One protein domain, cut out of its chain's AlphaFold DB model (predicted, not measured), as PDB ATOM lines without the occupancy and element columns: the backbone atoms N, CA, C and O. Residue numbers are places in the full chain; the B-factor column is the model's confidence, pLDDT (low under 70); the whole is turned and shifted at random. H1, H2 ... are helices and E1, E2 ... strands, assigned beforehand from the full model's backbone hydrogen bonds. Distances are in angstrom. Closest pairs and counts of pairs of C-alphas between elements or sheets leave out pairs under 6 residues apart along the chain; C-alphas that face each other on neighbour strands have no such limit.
ATOM      1  N   VAL A  11      37.038 -26.762 -52.541       87.69
ATOM      2  CA  VAL A  11      37.062 -28.045 -53.258       87.69
ATOM      3  C   VAL A  11      38.497 -28.363 -53.656       87.69
ATOM      4  O   VAL A  11      39.168 -27.505 -54.220       87.69
ATOM      5  N   ASP A  12      38.947 -29.576 -53.351       90.19
ATOM      6  CA  ASP A  12      40.208 -30.116 -53.855       90.19
ATOM      7  C   ASP A  12      40.048 -30.448 -55.342       90.19
ATOM      8  O   ASP A  12      39.086 -31.122 -55.724       90.19
ATOM      9  N   VAL A  13      40.956 -29.944 -56.174       90.44
ATOM     10  CA  VAL A  13      40.976 -30.194 -57.623       90.44
ATOM     11  C   VAL A  13      42.130 -31.110 -58.043       90.44
ATOM     12  O   VAL A  13      42.324 -31.321 -59.238       90.44
ATOM     13  N   GLY A  14      42.866 -31.679 -57.081       87.19
ATOM     14  CA  GLY A  14      44.025 -32.539 -57.315       87.19
ATOM     15  C   GLY A  14      45.359 -31.806 -57.150       87.19
ATOM     16  O   GLY A  14      45.419 -30.578 -57.086       87.19
ATOM     17  N   ASP A  15      46.444 -32.579 -57.044       87.44
ATOM     18  CA  ASP A  15      47.826 -32.085 -56.904       87.44
ATOM     19  C   ASP A  15      48.049 -31.114 -55.729       87.44
ATOM     20  O   ASP A  15      48.871 -30.198 -55.790       87.44
ATOM     21  N   GLY A  16      47.285 -31.292 -54.645       86.31
ATOM     22  CA  GLY A  16      47.338 -30.420 -53.470       86.31
ATOM     23  C   GLY A  16      46.759 -29.025 -53.711       86.31
ATOM     24  O   GLY A  16      47.029 -28.110 -52.931       86.31
ATOM     25  N   ARG A  17      45.972 -28.841 -54.777       89.25
ATOM     26  CA  ARG A  17      45.393 -27.554 -55.161       89.25
ATOM     27  C   ARG A  17      43.913 -27.502 -54.834       89.25
ATOM     28  O   ARG A  17      43.159 -28.435 -55.075       89.25
ATOM     29  N   TRP A  18      43.493 -26.361 -54.317       92.31
ATOM     30  CA  TRP A  18      42.139 -26.131 -53.850       92.31
ATOM     31  C   TRP A  18      41.551 -24.899 -54.517       92.31
ATOM     32  O   TRP A  18      42.228 -23.890 -54.698       92.31
ATOM     33  N   VAL A  19      40.266 -24.955 -54.843       90.31
ATOM     34  CA  VAL A  19      39.494 -23.791 -55.283       90.31
ATOM     35  C   VAL A  19      38.525 -23.398 -54.184       90.31
ATOM     36  O   VAL A  19      37.844 -24.248 -53.610       90.31
ATOM     37  N   PHE A  20      38.466 -22.108 -53.872       89.94
ATOM     38  CA  PHE A  20      37.579 -21.559 -52.853       89.94
ATOM     39  C   PHE A  20      36.529 -20.670 -53.514       89.94
ATOM     40  O   PHE A  20      36.865 -19.747 -54.250       89.94
ATOM     41  N   SER A  21      35.249 -20.932 -53.247       87.06
ATOM     42  CA  SER A  21      34.147 -20.237 -53.922       87.06
ATOM     43  C   SER A  21      34.079 -18.742 -53.608       87.06
ATOM     44  O   SER A  21      33.508 -18.002 -54.396       87.06
ATOM     45  N   GLY A  22      34.660 -18.299 -52.486       85.75
ATOM     46  CA  GLY A  22      34.762 -16.878 -52.141       85.75
ATOM     47  C   GLY A  22      35.863 -16.118 -52.895       85.75
ATOM     48  O   GLY A  22      35.930 -14.897 -52.816       85.75
ATOM     49  N   LEU A  23      36.753 -16.830 -53.598       89.31
ATOM     50  CA  LEU A  23      37.844 -16.263 -54.399       89.31
ATOM     51  C   LEU A  23      38.025 -17.088 -55.690       89.31
ATOM     52  O   LEU A  23      39.004 -17.831 -55.824       89.31
ATOM     53  N   PRO A  24      37.070 -17.005 -56.636       84.56
ATOM     54  CA  PRO A  24      37.120 -17.768 -57.876       84.56
ATOM     55  C   PRO A  24      38.301 -17.342 -58.759       84.56
ATOM     56  O   PRO A  24      38.809 -16.226 -58.669       84.56
ATOM     57  N   GLY A  25      38.743 -18.248 -59.632       84.81
ATOM     58  CA  GLY A  25      39.849 -17.989 -60.564       84.81
ATOM     59  C   GLY A  25      41.247 -18.094 -59.943       84.81
ATOM     60  O   GLY A  25      42.234 -17.849 -60.632       84.81
ATOM     61  N   ARG A  26      41.349 -18.489 -58.669       86.62
ATOM     62  CA  ARG A  26      42.618 -18.758 -57.984       86.62
ATOM     63  C   ARG A  26      42.690 -20.205 -57.503       86.62
ATOM     64  O   ARG A  26      41.676 -20.813 -57.161       86.62
ATOM     65  N   GLN A  27      43.908 -20.738 -57.491       91.50
ATOM     66  CA  GLN A  27      44.241 -22.030 -56.895       91.50
ATOM     67  C   GLN A  27      45.000 -21.772 -55.597       91.50
ATOM     68  O   GLN A  27      45.883 -20.917 -55.549       91.50
ATOM     69  N   PHE A  28      44.635 -22.506 -54.559       92.00
ATOM     70  CA  PHE A  28      45.126 -22.336 -53.203       92.00
ATOM     71  C   PHE A  28      45.776 -23.620 -52.710       92.00
ATOM     72  O   PHE A  28      45.397 -24.719 -53.118       92.00
ATOM     73  N   THR A  29      46.717 -23.491 -51.781       94.19
ATOM     74  CA  THR A  29      47.126 -24.628 -50.954       94.19
ATOM     75  C   THR A  29      45.992 -25.014 -49.991       94.19
ATOM     76  O   THR A  29      45.071 -24.217 -49.759       94.19
ATOM     77  N   PRO A  30      46.044 -26.202 -49.362       91.69
ATOM     78  CA  PRO A  30      45.041 -26.595 -48.374       91.69
ATOM     79  C   PRO A  30      44.941 -25.601 -47.204       91.69
ATOM     80  O   PRO A  30      43.849 -25.337 -46.698       91.69
ATOM     81  N   ASP A  31      46.065 -25.019 -46.772       93.19
ATOM     82  CA  ASP A  31      46.101 -24.030 -45.688       93.19
ATOM     83  C   ASP A  31      45.495 -22.689 -46.088       93.19
ATOM     84  O   ASP A  31      44.706 -22.122 -45.330       93.19
ATOM     85  N   GLN A  32      45.768 -22.231 -47.308       94.56
ATOM     86  CA  GLN A  32      45.143 -21.031 -47.859       94.56
ATOM     87  C   GLN A  32      43.631 -21.214 -48.029       94.56
ATOM     88  O   GLN A  32      42.849 -20.347 -47.641       94.56
ATOM     89  N   ALA A  33      43.186 -22.372 -48.518       92.75
ATOM     90  CA  ALA A  33      41.762 -22.672 -48.616       92.75
ATOM     91  C   ALA A  33      41.077 -22.651 -47.236       92.75
ATOM     92  O   ALA A  33      39.993 -22.082 -47.094       92.75
ATOM     93  N   LYS A  34      41.727 -23.194 -46.195       92.44
ATOM     94  CA  LYS A  34      41.253 -23.096 -44.801       92.44
ATOM     95  C   LYS A  34      41.203 -21.647 -44.309       92.44
ATOM     96  O   LYS A  34      40.234 -21.279 -43.648       92.44
ATOM     97  N   ALA A  35      42.202 -20.827 -44.632       94.19
ATOM     98  CA  ALA A  35      42.215 -19.409 -44.275       94.19
ATOM     99  C   ALA A  35      41.049 -18.642 -44.921       94.19
ATOM    100  O   ALA A  35      40.333 -17.926 -44.224       94.19
ATOM    101  N   GLY A  36      40.780 -18.871 -46.212       92.12
ATOM    102  CA  GLY A  36      39.622 -18.294 -46.908       92.12
ATOM    103  C   GLY A  36      38.284 -18.709 -46.288       92.12
ATOM    104  O   GLY A  36      37.408 -17.874 -46.070       92.12
ATOM    105  N   MET A  37      38.148 -19.985 -45.913       91.50
ATOM    106  CA  MET A  37      36.959 -20.487 -45.212       91.50
ATOM    107  C   MET A  37      36.773 -19.831 -43.833       91.50
ATOM    108  O   MET A  37      35.652 -19.462 -43.484       91.50
ATOM    109  N   ARG A  38      37.853 -19.656 -43.059       93.12
ATOM    110  CA  ARG A  38      37.815 -18.993 -41.744       93.12
ATOM    111  C   ARG A  38      37.445 -17.517 -41.860       93.12
ATOM    112  O   ARG A  38      36.577 -17.067 -41.119       93.12
ATOM    113  N   LEU A  39      38.021 -16.807 -42.831       91.38
ATOM    114  CA  LEU A  39      37.661 -15.421 -43.146       91.38
ATOM    115  C   LEU A  39      36.191 -15.268 -43.519       91.38
ATOM    116  O   LEU A  39      35.549 -14.321 -43.080       91.38
ATOM    117  N   ALA A  40      35.649 -16.202 -44.303       90.25
ATOM    118  CA  ALA A  40      34.240 -16.155 -44.661       90.25
ATOM    119  C   ALA A  40      33.332 -16.284 -43.433       90.25
ATOM    120  O   ALA A  40      32.313 -15.603 -43.359       90.25
ATOM    121  N   VAL A  41      33.689 -17.158 -42.486       89.44
ATOM    122  CA  VAL A  41      32.879 -17.449 -41.292       89.44
ATOM    123  C   VAL A  41      33.035 -16.390 -40.204       89.44
ATOM    124  O   VAL A  41      32.058 -16.064 -39.537       89.44
ATOM    125  N   ALA A  42      34.245 -15.875 -39.995       90.81
ATOM    126  CA  ALA A  42      34.559 -15.010 -38.863       90.81
ATOM    127  C   ALA A  42      35.504 -13.859 -39.267       90.81
ATOM    128  O   ALA A  42      36.648 -13.816 -38.811       90.81
ATOM    129  N   PRO A  43      35.045 -12.921 -40.114       89.81
ATOM    130  CA  PRO A  43      35.883 -11.844 -40.647       89.81
ATOM    131  C   PRO A  43      36.362 -10.843 -39.585       89.81
ATOM    132  O   PRO A  43      37.367 -10.176 -39.801       89.81
ATOM    133  N   ASP A  44      35.679 -10.760 -38.441       91.19
ATOM    134  CA  ASP A  44      35.979  -9.812 -37.356       91.19
ATOM    135  C   ASP A  44      36.933 -10.384 -36.285       91.19
ATOM    136  O   ASP A  44      37.175  -9.762 -35.250       91.19
ATOM    137  N   ARG A  45      37.457 -11.599 -36.495       92.38
ATOM    138  CA  ARG A  45      38.459 -12.215 -35.612       92.38
ATOM    139  C   ARG A  45      39.784 -11.460 -35.689       92.38
ATOM    140  O   ARG A  45      40.163 -10.977 -36.751       92.38
ATOM    141  N   LEU A  46      40.531 -11.429 -34.584       91.94
ATOM    142  CA  LEU A  46      41.861 -10.806 -34.542       91.94
ATOM    143  C   LEU A  46      42.817 -11.449 -35.563       91.94
ATOM    144  O   LEU A  46      43.624 -10.763 -36.184       91.94
ATOM    145  N   GLU A  47      42.661 -12.751 -35.796       94.00
ATOM    146  CA  GLU A  47      43.442 -13.556 -36.736       94.00
ATOM    147  C   GLU A  47      43.045 -13.344 -38.211       94.00
ATOM    148  O   GLU A  47      43.682 -13.899 -39.110       94.00
ATOM    149  N   ALA A  48      42.010 -12.542 -38.496       91.50
ATOM    150  CA  ALA A  48      41.571 -12.270 -39.864       91.50
ATOM    151  C   ALA A  48      42.686 -11.634 -40.710       91.50
ATOM    152  O   ALA A  48      42.796 -11.936 -41.900       91.50
ATOM    153  N   GLY A  49      43.544 -10.817 -40.087       93.94
ATOM    154  CA  GLY A  49      44.751 -10.263 -40.707       93.94
ATOM    155  C   GLY A  49      45.685 -11.339 -41.248       93.94
ATOM    156  O   GLY A  49      46.054 -11.302 -42.420       93.94
ATOM    157  N   ASP A  50      45.997 -12.340 -40.427       95.50
ATOM    158  CA  ASP A  50      46.895 -13.436 -40.796       95.50
ATOM    159  C   ASP A  50      46.276 -14.333 -41.873       95.50
ATOM    160  O   ASP A  50      46.943 -14.746 -42.827       95.50
ATOM    161  N   TRP A  51      44.973 -14.606 -41.763       96.25
ATOM    162  CA  TRP A  51      44.254 -15.379 -42.771       96.25
ATOM    163  C   TRP A  51      44.250 -14.664 -44.123       96.25
ATOM    164  O   TRP A  51      44.524 -15.302 -45.141       96.25
ATOM    165  N   ALA A  52      44.001 -13.354 -44.145       94.50
ATOM    166  CA  ALA A  52      44.011 -12.567 -45.377       94.50
ATOM    167  C   ALA A  52      45.425 -12.457 -45.956       94.50
ATOM    168  O   ALA A  52      45.623 -12.687 -47.153       94.50
ATOM    169  N   GLY A  53      46.420 -12.234 -45.092       95.50
ATOM    170  CA  GLY A  53      47.829 -12.209 -45.469       95.50
ATOM    171  C   GLY A  53      48.275 -13.507 -46.139       95.50
ATOM    172  O   GLY A  53      48.953 -13.466 -47.165       95.50
ATOM    173  N   SER A  54      47.807 -14.665 -45.655       95.06
ATOM    174  CA  SER A  54      48.105 -15.965 -46.278       95.06
ATOM    175  C   SER A  54      47.565 -16.105 -47.713       95.06
ATOM    176  O   SER A  54      48.106 -16.877 -48.508       95.06
ATOM    177  N   LEU A  55      46.528 -15.335 -48.062       92.88
ATOM    178  CA  LEU A  55      45.918 -15.265 -49.394       92.88
ATOM    179  C   LEU A  55      46.550 -14.178 -50.283       92.88
ATOM    180  O   LEU A  55      46.137 -14.021 -51.436       92.88
ATOM    181  N   GLY A  56      47.523 -13.427 -49.755       95.00
ATOM    182  CA  GLY A  56      48.120 -12.267 -50.415       95.00
ATOM    183  C   GLY A  56      47.146 -11.097 -50.562       95.00
ATOM    184  O   GLY A  56      47.202 -10.389 -51.565       95.00
ATOM    185  N   LEU A  57      46.215 -10.939 -49.617       94.75
ATOM    186  CA  LEU A  57      45.181  -9.903 -49.620       94.75
ATOM    187  C   LEU A  57      45.177  -9.153 -48.288       94.75
ATOM    188  O   LEU A  57      45.551  -9.696 -47.247       94.75
ATOM    189  N   THR A  58      44.681  -7.922 -48.293       96.38
ATOM    190  CA  THR A  58      44.264  -7.269 -47.049       96.38
ATOM    191  C   THR A  58      42.940  -7.856 -46.558       96.38
ATOM    192  O   THR A  58      42.163  -8.430 -47.330       96.38
ATOM    193  N   VAL A  59      42.642  -7.687 -45.265       94.56
ATOM    194  CA  VAL A  59      41.367  -8.142 -44.679       94.56
ATOM    195  C   VAL A  59      40.179  -7.558 -45.441       94.56
ATOM    196  O   VAL A  59      39.262  -8.289 -45.805       94.56
ATOM    197  N   ASN A  60      40.217  -6.257 -45.735       94.88
ATOM    198  CA  ASN A  60      39.107  -5.572 -46.392       94.88
ATOM    199  C   ASN A  60      38.876  -6.081 -47.824       94.88
ATOM    200  O   ASN A  60      37.735  -6.306 -48.222       94.88
ATOM    201  N   GLU A  61      39.948  -6.327 -48.583       93.75
ATOM    202  CA  GLU A  61      39.848  -6.918 -49.924       93.75
ATOM    203  C   GLU A  61      39.281  -8.336 -49.872       93.75
ATOM    204  O   GLU A  61      38.345  -8.652 -50.608       93.75
ATOM    205  N   ALA A  62      39.811  -9.185 -48.986       93.25
ATOM    206  CA  ALA A  62      39.355 -10.563 -48.856       93.25
ATOM    207  C   ALA A  62      37.870 -10.625 -48.472       93.25
ATOM    208  O   ALA A  62      37.095 -11.326 -49.120       93.25
ATOM    209  N   VAL A  63      37.453  -9.851 -47.467       91.25
ATOM    210  CA  VAL A  63      36.052  -9.789 -47.029       91.25
ATOM    211  C   VAL A  63      35.151  -9.231 -48.129       91.25
ATOM    212  O   VAL A  63      34.073  -9.782 -48.362       91.25
ATOM    213  N   GLY A  64      35.587  -8.185 -48.835       90.62
ATOM    214  CA  GLY A  64      34.843  -7.605 -49.953       90.62
ATOM    215  C   GLY A  64      34.597  -8.615 -51.074       90.62
ATOM    216  O   GLY A  64      33.457  -8.786 -51.508       90.62
ATOM    217  N   LEU A  65      35.639  -9.339 -51.490       90.62
ATOM    218  CA  LEU A  65      35.544 -10.360 -52.537       90.62
ATOM    219  C   LEU A  65      34.659 -11.538 -52.118       90.62
ATOM    220  O   LEU A  65      33.793 -11.950 -52.890       90.62
ATOM    221  N   ILE A  66      34.828 -12.034 -50.888       90.38
ATOM    222  CA  ILE A  66      34.033 -13.143 -50.341       90.38
ATOM    223  C   ILE A  66      32.550 -12.764 -50.281       90.38
ATOM    224  O   ILE A  66      31.698 -13.529 -50.728       90.38
ATOM    225  N   ARG A  67      32.227 -11.563 -49.787       87.94
ATOM    226  CA  ARG A  67      30.842 -11.068 -49.743       87.94
ATOM    227  C   ARG A  67      30.254 -10.877 -51.139       87.94
ATOM    228  O   ARG A  67      29.096 -11.223 -51.351       87.94
ATOM    229  N   ALA A  68      31.043 -10.382 -52.094       86.31
ATOM    230  CA  ALA A  68      30.608 -10.210 -53.482       86.31
ATOM    231  C   ALA A  68      30.332 -11.543 -54.200       86.31
ATOM    232  O   ALA A  68      29.561 -11.582 -55.155       86.31
ATOM    233  N   THR A  69      30.943 -12.635 -53.738       78.94
ATOM    234  CA  THR A  69      30.752 -13.992 -54.270       78.94
ATOM    235  C   THR A  69      29.820 -14.845 -53.423       78.94
ATOM    236  O   THR A  69      29.763 -16.056 -53.640       78.94
ATOM    237  N   MET A  70      29.072 -14.246 -52.481       63.41
ATOM    238  CA  MET A  70      28.020 -14.957 -51.758       63.41
ATOM    239  C   MET A  70      27.124 -15.671 -52.776       63.41
ATOM    240  O   MET A  70      26.450 -15.008 -53.570       63.41
TER     241      MET A  70
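What this domain is: This is residues 11 to 70 of the 90 residues of an uncharacterized protein of Nocardia terpenica (UniProt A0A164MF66). A small two-stranded hairpin, E1 and E2, makes one end of the domain, with E2 next to H1; at the other end H1 and H2 lie side by side as a helical hairpin, and H3 is set crosswise to both. The printed part has 60 residues, with two named strands and then three named helices in the order E1, E2, H1, H2, H3; the sheet E1 - E2 is antiparallel and the class is mixed, helices and strands. The whole is compact, with a radius of gyration of the C-alphas of 10.5 A, and spans 31 by 21 by 17 A, only just elongated.

How they stand to each other: E1, residues 11 to 14, and E2, residues 17 to 20, form an antiparallel hairpin at 158 degrees, with N 11 and O 19 at 2.8 A and N 17 and O 14 at 2.9 A, within hydrogen-bond range. The closest C-alphas of E2 and H1, residues 30 to 41, are those of Phe 20 and Ala 33, 6.1 A apart. E1 and H1 are only just apart, at 8.1 A. H1 touches H2, residues 48 to 54, closest at the C-alphas of Ala 35 and Trp 51, 4.8 A; this helical hairpin has a shallow tilt of 27 degrees, opposite ways. H3, residues 59 to 68, touches H2 about perpendicular at 89 degrees, closest at the C-alphas of Ala 52 and Val 59, 5.2 A. H1 touches H3 with residues 36 to 40 alone, about perpendicular at 76 degrees, closest at the C-alphas of Ala 40 and Ile 66, 6.4 A. The helix packing is mostly crossed, but only just, with 1 of 3 pairs at a shallow tilt. In H1, H2 and H3 every O i to N i+4 pair is within hydrogen-bond range.

Where its parts are: E1 begins at C-alpha 11 (37.062, -28.045, -53.258) and measures 9.2 A from first to last C-alpha, E2 10.1 A. H1 measures 16.8 A from C-alpha 30 (45.041, -26.595, -48.374), H2 9.9 A, and H3 14.1 A to C-alpha 68 (30.608, -10.210, -53.482).

The domain as a whole: The two C-alphas farthest apart, of Asp 15 and Asp 44, are 31.9 A apart. The printed part has no cut and no long link. Mean pLDDT of the printed part is 90.7; residue 70 alone is under 70.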